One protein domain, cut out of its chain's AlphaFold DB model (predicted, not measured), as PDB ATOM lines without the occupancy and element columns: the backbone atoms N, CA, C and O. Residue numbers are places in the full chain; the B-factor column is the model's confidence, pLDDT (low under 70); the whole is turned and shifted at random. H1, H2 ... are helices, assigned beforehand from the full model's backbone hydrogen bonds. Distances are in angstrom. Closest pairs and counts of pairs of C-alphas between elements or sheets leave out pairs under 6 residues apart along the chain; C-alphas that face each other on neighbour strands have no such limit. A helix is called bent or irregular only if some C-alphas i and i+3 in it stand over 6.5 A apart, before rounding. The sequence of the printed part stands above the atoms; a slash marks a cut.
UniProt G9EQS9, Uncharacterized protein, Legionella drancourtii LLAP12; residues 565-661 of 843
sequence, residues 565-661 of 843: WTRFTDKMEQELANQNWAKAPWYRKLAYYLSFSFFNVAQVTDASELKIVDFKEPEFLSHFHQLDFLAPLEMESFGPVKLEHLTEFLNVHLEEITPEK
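This is residues 565 to 661 of the 843 residues of an uncharacterized protein of Legionella drancourtii LLAP12 (UniProt G9EQS9). The long helix H1 runs through a loose, elongated all-helix domain, with H2 set off as a small head beyond its last residues and H5 crossing it nearly at right angles near its first residues. The short helices H3, H4 and H6 are spread round the H1 and H5 crossing with few contacts, and the long stretch of residues 595 to 617 leads from the H2 head back to H3. The printed part has 97 residues, with six named helices in the order H1 to H6 and no named strand. It is loose, with a radius of gyration of the C-alphas of 15.8 A, and spans 52 by 28 by 18 A.

H1, residues 565 to 583, and H5, residues 640 to 652, touch and stand about perpendicular at 86 degrees. H1 touches H5 with residues 569 to 573 alone, and H5 touches H1 with residues 642 to 646 alone; the closest C-alphas of the two helices, those of Thr 569 and Lys 642, are 6.3 A apart. H4, residues 632 to 638, is irregular, with C-alphas 634 and 637 7.0 A apart. It is close to H1 but not clearly touching, the closest C-alphas being those of Thr 566 and Phe 638, 7.0 A apart. H4 is likewise close to H5 but not clearly touching, with the C-alphas of Met 635 and Leu 643 closest at 7.1 A. H2, residues 586 to 594, is close to H1 but not clearly touching: the closest C-alphas, those of Trp 581 and Lys 589, are 7.5 A apart, at a steep tilt of 64 degrees, opposite ways. H3, residues 618 to 624, is only just apart from H1, with the closest C-alphas 8.2 A apart. H6, residues 654 to 657, and H5 meet only through their link. In H1, H2, H3 and H5 each O i to N i+4 pair is within hydrogen-bond range; in H4 1 of 3 is, beside 3 of 4 O i to N i+3 pairs, and H6 is too short for an O i to N i+4 pair.

H1 begins at C-alpha 565, (197.061, 150.432, 144.662), and measures 26.5 A to C-alpha 583, (175.932, 164.712, 137.485). H5 measures 18.4 A, H2 12.2 A, H4 10.7 A, H3 9.9 A and H6 5.1 A. H6 ends at C-alpha 657, (185.864, 145.308, 154.448).

The two C-alphas farthest apart, those of Leu 594 and Lys 661, are 53.9 A apart. The printed part, residues 565 to 661, has no cut. The link from H2 to H3 is long, with 23 residues; that from H3 to H4 is short, and those from H1 to H2, H4 to H5 and H5 to H6 are tight. The mean pLDDT of the printed part is 83.7, and residues 658 to 661 are under 70.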
ATOM      1  N   TRP A 565     197.611 149.185 144.117       92.38
ATOM      2  CA  TRP A 565     197.061 150.432 144.662       92.38
ATOM      3  C   TRP A 565     197.161 151.624 143.695       92.38
ATOM      4  O   TRP A 565     196.289 152.494 143.703       92.38
ATOM      5  N   THR A 566     198.160 151.646 142.805       91.31
ATOM      6  CA  THR A 566     198.224 152.641 141.714       91.31
ATOM      7  C   THR A 566     197.054 152.455 140.742       91.31
ATOM      8  O   THR A 566     196.297 153.391 140.502       91.31
ATOM      9  N   ARG A 567     196.835 151.229 140.245       92.06
ATOM     10  CA  ARG A 567     195.708 150.911 139.347       92.06
ATOM     11  C   ARG A 567     194.349 151.131 140.025       92.06
ATOM     12  O   ARG A 567     193.408 151.577 139.372       92.06
ATOM     13  N   PHE A 568     194.247 150.840 141.323       91.50
ATOM     14  CA  PHE A 568     193.041 151.049 142.124       91.50
ATOM     15  C   PHE A 568     192.692 152.538 142.242       91.50
ATOM     16  O   PHE A 568     191.570 152.932 141.933       91.50
ATOM     17  N   THR A 569     193.662 153.382 142.608       91.69
ATOM     18  CA  THR A 569     193.454 154.839 142.693       91.69
ATOM     19  C   THR A 569     193.217 155.477 141.322       91.69
ATOM     20  O   THR A 569     192.359 156.346 141.205       91.69
ATOM     21  N   ASP A 570     193.864 155.007 140.252       91.31
ATOM     22  CA  ASP A 570     193.537 155.444 138.884       91.31
ATOM     23  C   ASP A 570     192.089 155.088 138.484       91.31
ATOM     24  O   ASP A 570     191.403 155.903 137.862       91.31
ATOM     25  N   LYS A 571     191.586 153.915 138.899       92.06
ATOM     26  CA  LYS A 571     190.182 153.504 138.710       92.06
ATOM     27  C   LYS A 571     189.211 154.370 139.527       92.06
ATOM     28  O   LYS A 571     188.149 154.716 139.008       92.06
ATOM     29  N   MET A 572     189.571 154.751 140.758       90.94
ATOM     30  CA  MET A 572     188.795 155.698 141.577       90.94
ATOM     31  C   MET A 572     188.663 157.056 140.890       90.94
ATOM     32  O   MET A 572     187.549 157.529 140.691       90.94
ATOM     33  N   GLU A 573     189.781 157.662 140.480       90.94
ATOM     34  CA  GLU A 573     189.782 158.974 139.819       90.94
ATOM     35  C   GLU A 573     189.019 158.951 138.488       90.94
ATOM     36  O   GLU A 573     188.291 159.894 138.171       90.94
ATOM     37  N   GLN A 574     189.132 157.861 137.718       90.69
ATOM     38  CA  GLN A 574     188.365 157.701 136.484       90.69
ATOM     39  C   GLN A 574     186.855 157.635 136.759       90.69
ATOM     40  O   GLN A 574     186.084 158.278 136.046       90.69
ATOM     41  N   GLU A 575     186.418 156.904 137.787       91.12
ATOM     42  CA  GLU A 575     184.992 156.794 138.106       91.12
ATOM     43  C   GLU A 575     184.439 158.056 138.786       91.12
ATOM     44  O   GLU A 575     183.336 158.494 138.453       91.12
ATOM     45  N   LEU A 576     185.230 158.737 139.623       89.44
ATOM     46  CA  LEU A 576     184.919 160.094 140.080       89.44
ATOM     47  C   LEU A 576     184.734 161.034 138.888       89.44
ATOM     48  O   LEU A 576     183.728 161.739 138.823       89.44
ATOM     49  N   ALA A 577     185.644 161.030 137.911       87.56
ATOM     50  CA  ALA A 577     185.506 161.842 136.704       87.56
ATOM     51  C   ALA A 577     184.243 161.478 135.897       87.56
ATOM     52  O   ALA A 577     183.516 162.385 135.478       87.56
ATOM     53  N   ASN A 578     183.927 160.185 135.742       89.50
ATOM     54  CA  ASN A 578     182.706 159.709 135.080       89.50
ATOM     55  C   ASN A 578     181.437 160.217 135.781       89.50
ATOM     56  O   ASN A 578     180.541 160.751 135.122       89.50
ATOM     57  N   GLN A 579     181.345 160.078 137.106       89.56
ATOM     58  CA  GLN A 579     180.149 160.457 137.863       89.56
ATOM     59  C   GLN A 579     180.018 161.971 138.030       89.56
ATOM     60  O   GLN A 579     178.917 162.507 137.869       89.56
ATOM     61  N   ASN A 580     181.129 162.680 138.253       88.25
ATOM     62  CA  ASN A 580     181.169 164.141 138.214       88.25
ATOM     63  C   ASN A 580     180.699 164.647 136.844       88.25
ATOM     64  O   ASN A 580     179.850 165.538 136.777       88.25
ATOM     65  N   TRP A 581     181.167 164.038 135.747       87.69
ATOM     66  CA  TRP A 581     180.671 164.339 134.405       87.69
ATOM     67  C   TRP A 581     179.185 164.003 134.258       87.69
ATOM     68  O   TRP A 581     178.431 164.845 133.780       87.69
ATOM     69  N   ALA A 582     178.710 162.838 134.702       87.81
ATOM     70  CA  ALA A 582     177.297 162.466 134.623       87.81
ATOM     71  C   ALA A 582     176.399 163.497 135.336       87.81
ATOM     72  O   ALA A 582     175.558 164.124 134.678       87.81
ATOM     73  N   LYS A 583     176.659 163.756 136.627       88.06
ATOM     74  CA  LYS A 583     175.932 164.712 137.485       88.06
ATOM     75  C   LYS A 583     176.076 166.181 137.041       88.06
ATOM     76  O   LYS A 583     175.240 167.008 137.400       88.06
ATOM     77  N   ALA A 584     177.100 166.541 136.258       86.12
ATOM     78  CA  ALA A 584     177.367 167.938 135.904       86.12
ATOM     79  C   ALA A 584     176.245 168.610 135.082       86.12
ATOM     80  O   ALA A 584     175.833 168.079 134.040       86.12
ATOM     81  N   PRO A 585     175.825 169.838 135.449       88.25
ATOM     82  CA  PRO A 585     174.935 170.658 134.633       88.25
ATOM     83  C   PRO A 585     175.471 170.924 133.221       88.25
ATOM     84  O   PRO A 585     176.679 171.069 133.010       88.25
ATOM     85  N   TRP A 586     174.559 171.077 132.256       89.56
ATOM     86  CA  TRP A 586     174.884 171.281 130.836       89.56
ATOM     87  C   TRP A 586     175.846 172.454 130.586       89.56
ATOM     88  O   TRP A 586     176.709 172.359 129.717       89.56
ATOM     89  N   TYR A 587     175.758 173.531 131.373       86.75
ATOM     90  CA  TYR A 587     176.630 174.698 131.221       86.75
ATOM     91  C   TYR A 587     178.083 174.422 131.651       86.75
ATOM     92  O   TYR A 587     178.998 174.980 131.051       86.75
ATOM     93  N   ARG A 588     178.326 173.521 132.623       85.12
ATOM     94  CA  ARG A 588     179.690 173.072 132.978       85.12
ATOM     95  C   ARG A 588     180.283 172.212 131.860       85.12
ATOM     96  O   ARG A 588     181.422 172.435 131.466       85.12
ATOM     97  N   LYS A 589     179.485 171.298 131.292       87.44
ATOM     98  CA  LYS A 589     179.866 170.481 130.122       87.44
ATOM     99  C   LYS A 589     180.204 171.355 128.908       87.44
ATOM    100  O   LYS A 589     181.224 171.143 128.260       87.44
ATOM    101  N   LEU A 590     179.393 172.381 128.639       86.81
ATOM    102  CA  LEU A 590     179.645 173.346 127.566       86.81
ATOM    103  C   LEU A 590     180.924 174.167 127.814       86.81
ATOM    104  O   LEU A 590     181.716 174.333 126.892       86.81
ATOM    105  N   ALA A 591     181.160 174.634 129.046       85.12
ATOM    106  CA  ALA A 591     182.386 175.351 129.404       85.12
ATOM    107  C   ALA A 591     183.647 174.480 129.249       85.12
ATOM    108  O   ALA A 591     184.653 174.955 128.724       85.12
ATOM    109  N   TYR A 592     183.584 173.199 129.629       87.25
ATOM    110  CA  TYR A 592     184.662 172.229 129.412       87.25
ATOM    111  C   TYR A 592     185.005 172.082 127.919       87.25
ATOM    112  O   TYR A 592     186.162 172.251 127.534       87.25
ATOM    113  N   TYR A 593     184.003 171.864 127.055       87.12
ATOM    114  CA  TYR A 593     184.228 171.744 125.608       87.12
ATOM    115  C   TYR A 593     184.736 173.045 124.966       87.12
ATOM    116  O   TYR A 593     185.713 173.011 124.222       87.12
ATOM    117  N   LEU A 594     184.117 174.195 125.263       87.31
ATOM    118  CA  LEU A 594     184.513 175.491 124.686       87.31
ATOM    119  C   LEU A 594     185.894 175.973 125.155       87.31
ATOM    120  O   LEU A 594     186.499 176.815 124.496       87.31
ATOM    121  N   SER A 595     186.392 175.452 126.279       85.00
ATOM    122  CA  SER A 595     187.724 175.761 126.809       85.00
ATOM    123  C   SER A 595     188.784 174.709 126.475       85.00
ATOM    124  O   SER A 595     189.893 174.796 126.996       85.00
ATOM    125  N   PHE A 596     188.473 173.726 125.618       81.12
ATOM    126  CA  PHE A 596     189.367 172.611 125.273       81.12
ATOM    127  C   PHE A 596     189.941 171.916 126.524       81.12
ATOM    128  O   PHE A 596     191.150 171.745 126.663       81.12
ATOM    129  N   SER A 597     189.052 171.566 127.459       73.50
ATOM    130  CA  SER A 597     189.368 170.935 128.750       73.50
ATOM    131  C   SER A 597     190.154 171.801 129.751       73.50
ATOM    132  O   SER A 597     190.527 171.300 130.808       73.50
ATOM    133  N   PHE A 598     190.371 173.099 129.491       77.75
ATOM    134  CA  PHE A 598     191.038 174.001 130.445       77.75
ATOM    135  C   PHE A 598     190.209 174.234 131.723       77.75
ATOM    136  O   PHE A 598     190.764 174.305 132.818       77.75
ATOM    137  N   PHE A 599     188.876 174.307 131.611       75.31
ATOM    138  CA  PHE A 599     187.975 174.289 132.770       75.31
ATOM    139  C   PHE A 599     187.431 172.880 133.012       75.31
ATOM    140  O   PHE A 599     186.434 172.478 132.411       75.31
ATOM    141  N   ASN A 600     188.064 172.147 133.930       75.38
ATOM    142  CA  ASN A 600     187.564 170.860 134.413       75.38
ATOM    143  C   ASN A 600     186.162 170.973 135.035       75.38
ATOM    144  O   ASN A 600     185.773 171.997 135.606       75.38
ATOM    145  N   VAL A 601     185.407 169.875 134.970       81.56
ATOM    146  CA  VAL A 601     184.153 169.737 135.715       81.56
ATOM    147  C   VAL A 601     184.476 169.621 137.203       81.56
ATOM    148  O   VAL A 601     185.000 168.607 137.649       81.56
ATOM    149  N   ALA A 602     184.158 170.668 137.965       79.38
ATOM    150  CA  ALA A 602     184.329 170.673 139.415       79.38
ATOM    151  C   ALA A 602     183.474 169.589 140.096       79.38
ATOM    152  O   ALA A 602     182.314 169.379 139.713       79.38
ATOM    153  N   GLN A 603     184.062 168.969 141.120       78.69
ATOM    154  CA  GLN A 603     183.550 167.828 141.875       78.69
ATOM    155  C   GLN A 603     182.160 168.077 142.487       78.69
ATOM    156  O   GLN A 603     181.838 169.181 142.934       78.69
ATOM    157  N   VAL A 604     181.327 167.037 142.421       82.12
ATOM    158  CA  VAL A 604     179.937 166.916 142.908       82.12
ATOM    159  C   VAL A 604     179.586 165.467 143.317       82.12
ATOM    160  O   VAL A 604     178.441 165.187 143.667       82.12
ATOM    161  N   THR A 605     180.554 164.549 143.256       82.31
ATOM    162  CA  THR A 605     180.535 163.202 143.841       82.31
ATOM    163  C   THR A 605     181.650 163.119 144.884       82.31
ATOM    164  O   THR A 605     182.786 163.506 144.604       82.31
ATOM    165  N   ASP A 606     181.288 162.624 146.059       84.19
ATOM    166  CA  ASP A 606     182.150 162.266 147.192       84.19
ATOM    167  C   ASP A 606     182.815 160.894 146.931       84.19
ATOM    168  O   ASP A 606     182.198 160.048 146.271       84.19
ATOM    169  N   ALA A 607     184.050 160.641 147.384       82.31
ATOM    170  CA  ALA A 607     184.704 159.354 147.107       82.31
ATOM    171  C   ALA A 607     184.002 158.173 147.800       82.31
ATOM    172  O   ALA A 607     184.086 157.048 147.305       82.31
ATOM    173  N   SER A 608     183.239 158.420 148.868       82.31
ATOM    174  CA  SER A 608     182.422 157.409 149.552       82.31
ATOM    175  C   SER A 608     181.169 156.955 148.781       82.31
ATOM    176  O   SER A 608     180.561 155.946 149.134       82.31
ATOM    177  N   GLU A 609     180.772 157.636 147.695       81.94
ATOM    178  CA  GLU A 609     179.659 157.182 146.837       81.94
ATOM    179  C   GLU A 609     180.072 156.092 145.819       81.94
ATOM    180  O   GLU A 609     179.223 155.541 145.104       81.94
ATOM    181  N   LEU A 610     181.370 155.792 145.696       84.31
ATOM    182  CA  LEU A 610     181.918 154.941 144.637       84.31
ATOM    183  C   LEU A 610     181.587 153.451 144.823       84.31
ATOM    184  O   LEU A 610     181.648 152.901 145.915       84.31
ATOM    185  N   LYS A 611     181.313 152.751 143.713       82.56
ATOM    186  CA  LYS A 611     181.056 151.296 143.692       82.56
ATOM    187  C   LYS A 611     181.964 150.597 142.689       82.56
ATOM    188  O   LYS A 611     181.533 150.165 141.624       82.56
ATOM    189  N   ILE A 612     183.255 150.567 143.022       83.38
ATOM    190  CA  ILE A 612     184.338 150.168 142.108       83.38
ATOM    191  C   ILE A 612     184.972 148.799 142.404       83.38
ATOM    192  O   ILE A 612     185.766 148.328 141.587       83.38
ATOM    193  N   VAL A 613     184.665 148.166 143.535       83.88
ATOM    194  CA  VAL A 613     185.241 146.882 143.978       83.88
ATOM    195  C   VAL A 613     184.216 146.120 144.823       83.88
ATOM    196  O   VAL A 613     183.308 146.736 145.378       83.88
ATOM    197  N   ASP A 614     184.354 144.798 144.909       82.75
ATOM    198  CA  ASP A 614     183.720 143.993 145.956       82.75
ATOM    199  C   ASP A 614     184.749 143.797 147.078       82.75
ATOM    200  O   ASP A 614     185.807 143.211 146.858       82.75
ATOM    201  N   PHE A 615     184.469 144.288 148.284       82.56
ATOM    202  CA  PHE A 615     185.399 144.179 149.414       82.56
ATOM    203  C   PHE A 615     185.643 142.733 149.872       82.56
ATOM    204  O   PHE A 615     186.615 142.470 150.577       82.56
ATOM    205  N   LYS A 616     184.801 141.784 149.440       80.12
ATOM    206  CA  LYS A 616     184.967 140.344 149.677       80.12
ATOM    207  C   LYS A 616     185.786 139.659 148.563       80.12
ATOM    208  O   LYS A 616     186.009 138.448 148.631       80.12
ATOM    209  N   GLU A 617     186.279 140.405 147.565       85.44
ATOM    210  CA  GLU A 617     187.155 139.902 146.500       85.44
ATOM    211  C   GLU A 617     188.551 139.517 147.045       85.44
ATOM    212  O   GLU A 617     189.221 140.344 147.674       85.44
ATOM    213  N   PRO A 618     189.052 138.289 146.780       84.12
ATOM    214  CA  PRO A 618     190.335 137.834 147.319       84.12
ATOM    215  C   PRO A 618     191.544 138.688 146.921       84.12
ATOM    216  O   PRO A 618     192.493 138.772 147.697       84.12
ATOM    217  N   GLU A 619     191.531 139.326 145.743       87.06
ATOM    218  CA  GLU A 619     192.632 140.192 145.297       87.06
ATOM    219  C   GLU A 619     192.725 141.456 146.169       87.06
ATOM    220  O   GLU A 619     193.798 141.748 146.701       87.06
ATOM    221  N   PHE A 620     191.598 142.137 146.418       89.25
ATOM    222  CA  PHE A 620     191.538 143.313 147.296       89.25
ATOM    223  C   PHE A 620     191.997 142.974 148.719       89.25
ATOM    224  O   PHE A 620     192.930 143.595 149.237       89.25
ATOM    225  N   LEU A 621     191.425 141.926 149.323       86.31
ATOM    226  CA  LEU A 621     191.808 141.478 150.667       86.31
ATOM    227  C   LEU A 621     193.289 141.069 150.746       86.31
ATOM    228  O   LEU A 621     193.946 141.324 151.756       86.31
ATOM    229  N   SER A 622     193.863 140.509 149.670       88.69
ATOM    230  CA  SER A 622     195.288 140.156 149.637       88.69
ATOM    231  C   SER A 622     196.226 141.367 149.739       88.69
ATOM    232  O   SER A 622     197.343 141.225 150.241       88.69
ATOM    233  N   HIS A 623     195.765 142.552 149.327       91.31
ATOM    234  CA  HIS A 623     196.518 143.805 149.392       91.31
ATOM    235  C   HIS A 623     196.075 144.741 150.534       91.31
ATOM    236  O   HIS A 623     196.805 145.688 150.833       91.31
ATOM    237  N   PHE A 624     194.933 144.501 151.185       90.19
ATOM    238  CA  PHE A 624     194.381 145.392 152.214       90.19
ATOM    239  C   PHE A 624     195.161 145.365 153.541       90.19
ATOM    240  O   PHE A 624     195.646 146.404 153.976       90.19
ATOM    241  N   HIS A 625     195.361 144.191 154.152       88.31
ATOM    242  CA  HIS A 625     195.820 144.059 155.553       88.31
ATOM    243  C   HIS A 625     197.179 144.699 155.903       88.31
ATOM    244  O   HIS A 625     197.490 144.888 157.074       88.31
ATOM    245  N   GLN A 626     198.014 145.034 154.918       88.38
ATOM    246  CA  GLN A 626     199.271 145.749 155.167       88.38
ATOM    247  C   GLN A 626     199.068 147.249 155.452       88.38
ATOM    248  O   GLN A 626     199.975 147.884 155.990       88.38
ATOM    249  N   LEU A 627     197.925 147.831 155.059       88.19
ATOM    250  CA  LEU A 627     197.662 149.269 155.175       88.19
ATOM    251  C   LEU A 627     197.578 149.721 156.639       88.19
ATOM    252  O   LEU A 627     198.095 150.791 156.949       88.19
ATOM    253  N   ASP A 628     197.068 148.864 157.532       84.06
ATOM    254  CA  ASP A 628     197.058 149.029 158.999       84.06
ATOM    255  C   ASP A 628     198.433 149.440 159.573       84.06
ATOM    256  O   ASP A 628     198.517 150.108 160.605       84.06
ATOM    257  N   PHE A 629     199.520 149.047 158.895       86.88
ATOM    258  CA  PHE A 629     200.908 149.270 159.307       86.88
ATOM    259  C   PHE A 629     201.731 150.072 158.283       86.88
ATOM    260  O   PHE A 629     202.938 150.249 158.469       86.88
ATOM    261  N   LEU A 630     201.129 150.557 157.191       86.06
ATOM    262  CA  LEU A 630     201.850 151.282 156.145       86.06
ATOM    263  C   LEU A 630     201.936 152.777 156.480       86.06
ATOM    264  O   LEU A 630     200.927 153.461 156.643       86.06
ATOM    265  N   ALA A 631     203.152 153.322 156.541       79.00
ATOM    266  CA  ALA A 631     203.344 154.751 156.775       79.00
ATOM    267  C   ALA A 631     202.742 155.585 155.618       79.00
ATOM    268  O   ALA A 631     203.105 155.336 154.465       79.00
ATOM    269  N   PRO A 632     201.922 156.630 155.877       75.50
ATOM    270  CA  PRO A 632     201.302 157.437 154.816       75.50
ATOM    271  C   PRO A 632     202.290 158.041 153.801       75.50
ATOM    272  O   PRO A 632     201.942 158.241 152.640       75.50
ATOM    273  N   LEU A 633     203.548 158.270 154.204       75.00
ATOM    274  CA  LEU A 633     204.623 158.718 153.311       75.00
ATOM    275  C   LEU A 633     204.960 157.737 152.172       75.00
ATOM    276  O   LEU A 633     205.385 158.183 151.110       75.00
ATOM    277  N   GLU A 634     204.757 156.429 152.344       78.69
ATOM    278  CA  GLU A 634     204.955 155.439 151.266       78.69
ATOM    279  C   GLU A 634     203.929 155.639 150.132       78.69
ATOM    280  O   GLU A 634     204.225 155.388 148.959       78.69
ATOM    281  N   MET A 635     202.744 156.162 150.477       80.38
ATOM    282  CA  MET A 635     201.627 156.421 149.566       80.38
ATOM    283  C   MET A 635     201.635 157.830 148.945       80.38
ATOM    284  O   MET A 635     200.847 158.089 148.036       80.38
ATOM    285  N   GLU A 636     202.569 158.721 149.318       73.94
ATOM    286  CA  GLU A 636     202.735 160.044 148.673       73.94
ATOM    287  C   GLU A 636     202.871 159.963 147.144       73.94
ATOM    288  O   GLU A 636     202.567 160.929 146.444       73.94
ATOM    289  N   SER A 637     203.323 158.821 146.610       76.19
ATOM    290  CA  SER A 637     203.473 158.603 145.166       76.19
ATOM    291  C   SER A 637     202.165 158.696 144.362       76.19
ATOM    292  O   SER A 637     202.233 158.892 143.150       76.19
ATOM    293  N   PHE A 638     200.995 158.642 145.010       81.31
ATOM    294  CA  PHE A 638     199.698 158.894 144.368       81.31
ATOM    295  C   PHE A 638     199.376 160.395 144.207       81.31
ATOM    296  O   PHE A 638     198.536 160.762 143.383       81.31
ATOM    297  N   GLY A 639     200.053 161.272 144.958       82.12
ATOM    298  CA  GLY A 639     199.686 162.680 145.131       82.12
ATOM    299  C   GLY A 639     198.581 162.881 146.187       82.12
ATOM    300  O   GLY A 639     197.852 161.940 146.500       82.12
ATOM    301  N   PRO A 640     198.442 164.100 146.752       80.50
ATOM    302  CA  PRO A 640     197.587 164.338 147.918       80.50
ATOM    303  C   PRO A 640     196.109 164.030 147.653       80.50
ATOM    304  O   PRO A 640     195.513 163.304 148.434       80.50
ATOM    305  N   VAL A 641     195.554 164.487 146.524       84.75
ATOM    306  CA  VAL A 641     194.126 164.318 146.185       84.75
ATOM    307  C   VAL A 641     193.731 162.841 146.051       84.75
ATOM    308  O   VAL A 641     192.731 162.418 146.617       84.75
ATOM    309  N   LYS A 642     194.545 162.019 145.372       88.88
ATOM    310  CA  LYS A 642     194.264 160.577 145.248       88.88
ATOM    311  C   LYS A 642     194.343 159.853 146.590       88.88
ATOM    312  O   LYS A 642     193.595 158.911 146.827       88.88
ATOM    313  N   LEU A 643     195.277 160.266 147.450       84.75
ATOM    314  CA  LEU A 643     195.427 159.710 148.792       84.75
ATOM    315  C   LEU A 643     194.250 160.111 149.694       84.75
ATOM    316  O   LEU A 643     193.769 159.282 150.459       84.75
ATOM    317  N   GLU A 644     193.762 161.344 149.570       84.00
ATOM    318  CA  GLU A 644     192.571 161.875 150.243       84.00
ATOM    319  C   GLU A 644     191.304 161.110 149.824       84.00
ATOM    320  O   GLU A 644     190.622 160.560 150.687       84.00
ATOM    321  N   HIS A 645     191.060 160.923 148.522       88.50
ATOM    322  CA  HIS A 645     189.940 160.103 148.038       88.50
ATOM    323  C   HIS A 645     190.048 158.625 148.456       88.50
ATOM    324  O   HIS A 645     189.056 158.041 148.889       88.50
ATOM    325  N   LEU A 646     191.239 158.008 148.367       88.56
ATOM    326  CA  LEU A 646     191.469 156.632 148.838       88.56
ATOM    327  C   LEU A 646     191.170 156.493 150.338       88.56
ATOM    328  O   LEU A 646     190.578 155.505 150.760       88.56
ATOM    329  N   THR A 647     191.566 157.494 151.124       83.62
ATOM    330  CA  THR A 647     191.324 157.572 152.569       83.62
ATOM    331  C   THR A 647     189.832 157.661 152.879       83.62
ATOM    332  O   THR A 647     189.323 156.862 153.661       83.62
ATOM    333  N   GLU A 648     189.129 158.610 152.259       85.38
ATOM    334  CA  GLU A 648     187.685 158.831 152.408       85.38
ATOM    335  C   GLU A 648     186.891 157.553 152.093       85.38
ATOM    336  O   GLU A 648     186.093 157.090 152.911       85.38
ATOM    337  N   PHE A 649     187.208 156.914 150.965       89.00
ATOM    338  CA  PHE A 649     186.605 155.654 150.539       89.00
ATOM    339  C   PHE A 649     186.875 154.494 151.517       89.00
ATOM    340  O   PHE A 649     185.932 153.848 151.976       89.00
ATOM    341  N   LEU A 650     188.137 154.226 151.879       88.06
ATOM    342  CA  LEU A 650     188.466 153.104 152.771       88.06
ATOM    343  C   LEU A 650     187.906 153.290 154.190       88.06
ATOM    344  O   LEU A 650     187.516 152.305 154.812       88.06
ATOM    345  N   ASN A 651     187.823 154.529 154.687       83.44
ATOM    346  CA  ASN A 651     187.253 154.819 156.003       83.44
ATOM    347  C   ASN A 651     185.736 154.567 156.048       83.44
ATOM    348  O   ASN A 651     185.255 153.992 157.020       83.44
ATOM    349  N   VAL A 652     184.979 154.964 155.016       85.25
ATOM    350  CA  VAL A 652     183.517 154.752 154.995       85.25
ATOM    351  C   VAL A 652     183.155 153.276 154.795       85.25
ATOM    352  O   VAL A 652     182.178 152.806 155.371       85.25
ATOM    353  N   HIS A 653     183.962 152.522 154.046       84.94
ATOM    354  CA  HIS A 653     183.724 151.097 153.796       84.94
ATOM    355  C   HIS A 653     184.415 150.148 154.794       84.94
ATOM    356  O   HIS A 653     184.378 148.932 154.605       84.94
ATOM    357  N   LEU A 654     185.022 150.653 155.876       82.31
ATOM    358  CA  LEU A 654     185.812 149.835 156.808       82.31
ATOM    359  C   LEU A 654     185.004 148.689 157.453       82.31
ATOM    360  O   LEU A 654     185.513 147.573 157.591       82.31
ATOM    361  N   GLU A 655     183.732 148.937 157.788       79.44
ATOM    362  CA  GLU A 655     182.803 147.916 158.302       79.44
ATOM    363  C   GLU A 655     182.444 146.847 157.250       79.44
ATOM    364  O   GLU A 655     182.206 145.697 157.605       79.44
ATOM    365  N   GLU A 656     182.430 147.196 155.958       80.94
ATOM    366  CA  GLU A 656     182.139 146.259 154.858       80.94
ATOM    367  C   GLU A 656     183.369 145.420 154.466       80.94
ATOM    368  O   GLU A 656     183.229 144.282 154.007       80.94
ATOM    369  N   ILE A 657     184.572 145.973 154.668       78.31
ATOM    370  CA  ILE A 657     185.864 145.308 154.448       78.31
ATOM    371  C   ILE A 657     186.185 144.325 155.584       78.31
ATOM    372  O   ILE A 657     186.758 143.261 155.338       78.31
ATOM    373  N   THR A 658     185.821 144.657 156.824       67.56
ATOM    374  CA  THR A 658     186.164 143.862 158.012       67.56
ATOM    375  C   THR A 658     185.224 142.652 158.158       67.56
ATOM    376  O   THR A 658     184.024 142.831 158.358       67.56
ATOM    377  N   PRO A 659     185.713 141.394 158.092       57.62
ATOM    378  CA  PRO A 659     184.837 140.221 158.099       57.62
ATOM    379  C   PRO A 659     183.946 140.082 159.345       57.62
ATOM    380  O   PRO A 659     184.415 140.203 160.474       57.62
ATOM    381  N   GLU A 660     182.695 139.654 159.149       47.31
ATOM    382  CA  GLU A 660     181.663 139.435 160.191       47.31
ATOM    383  C   GLU A 660     182.138 138.602 161.408       47.31
ATOM    384  O   GLU A 660     181.626 138.752 162.517       47.31
ATOM    385  N   LYS A 661     183.169 137.758 161.245       43.56
ATOM    386  CA  LYS A 661     183.804 137.001 162.342       43.56
ATOM    387  C   LYS A 661     184.474 137.872 163.415       43.56
ATOM    388  O   LYS A 661     184.756 137.350 164.491       43.56
TER     389      LYS A 661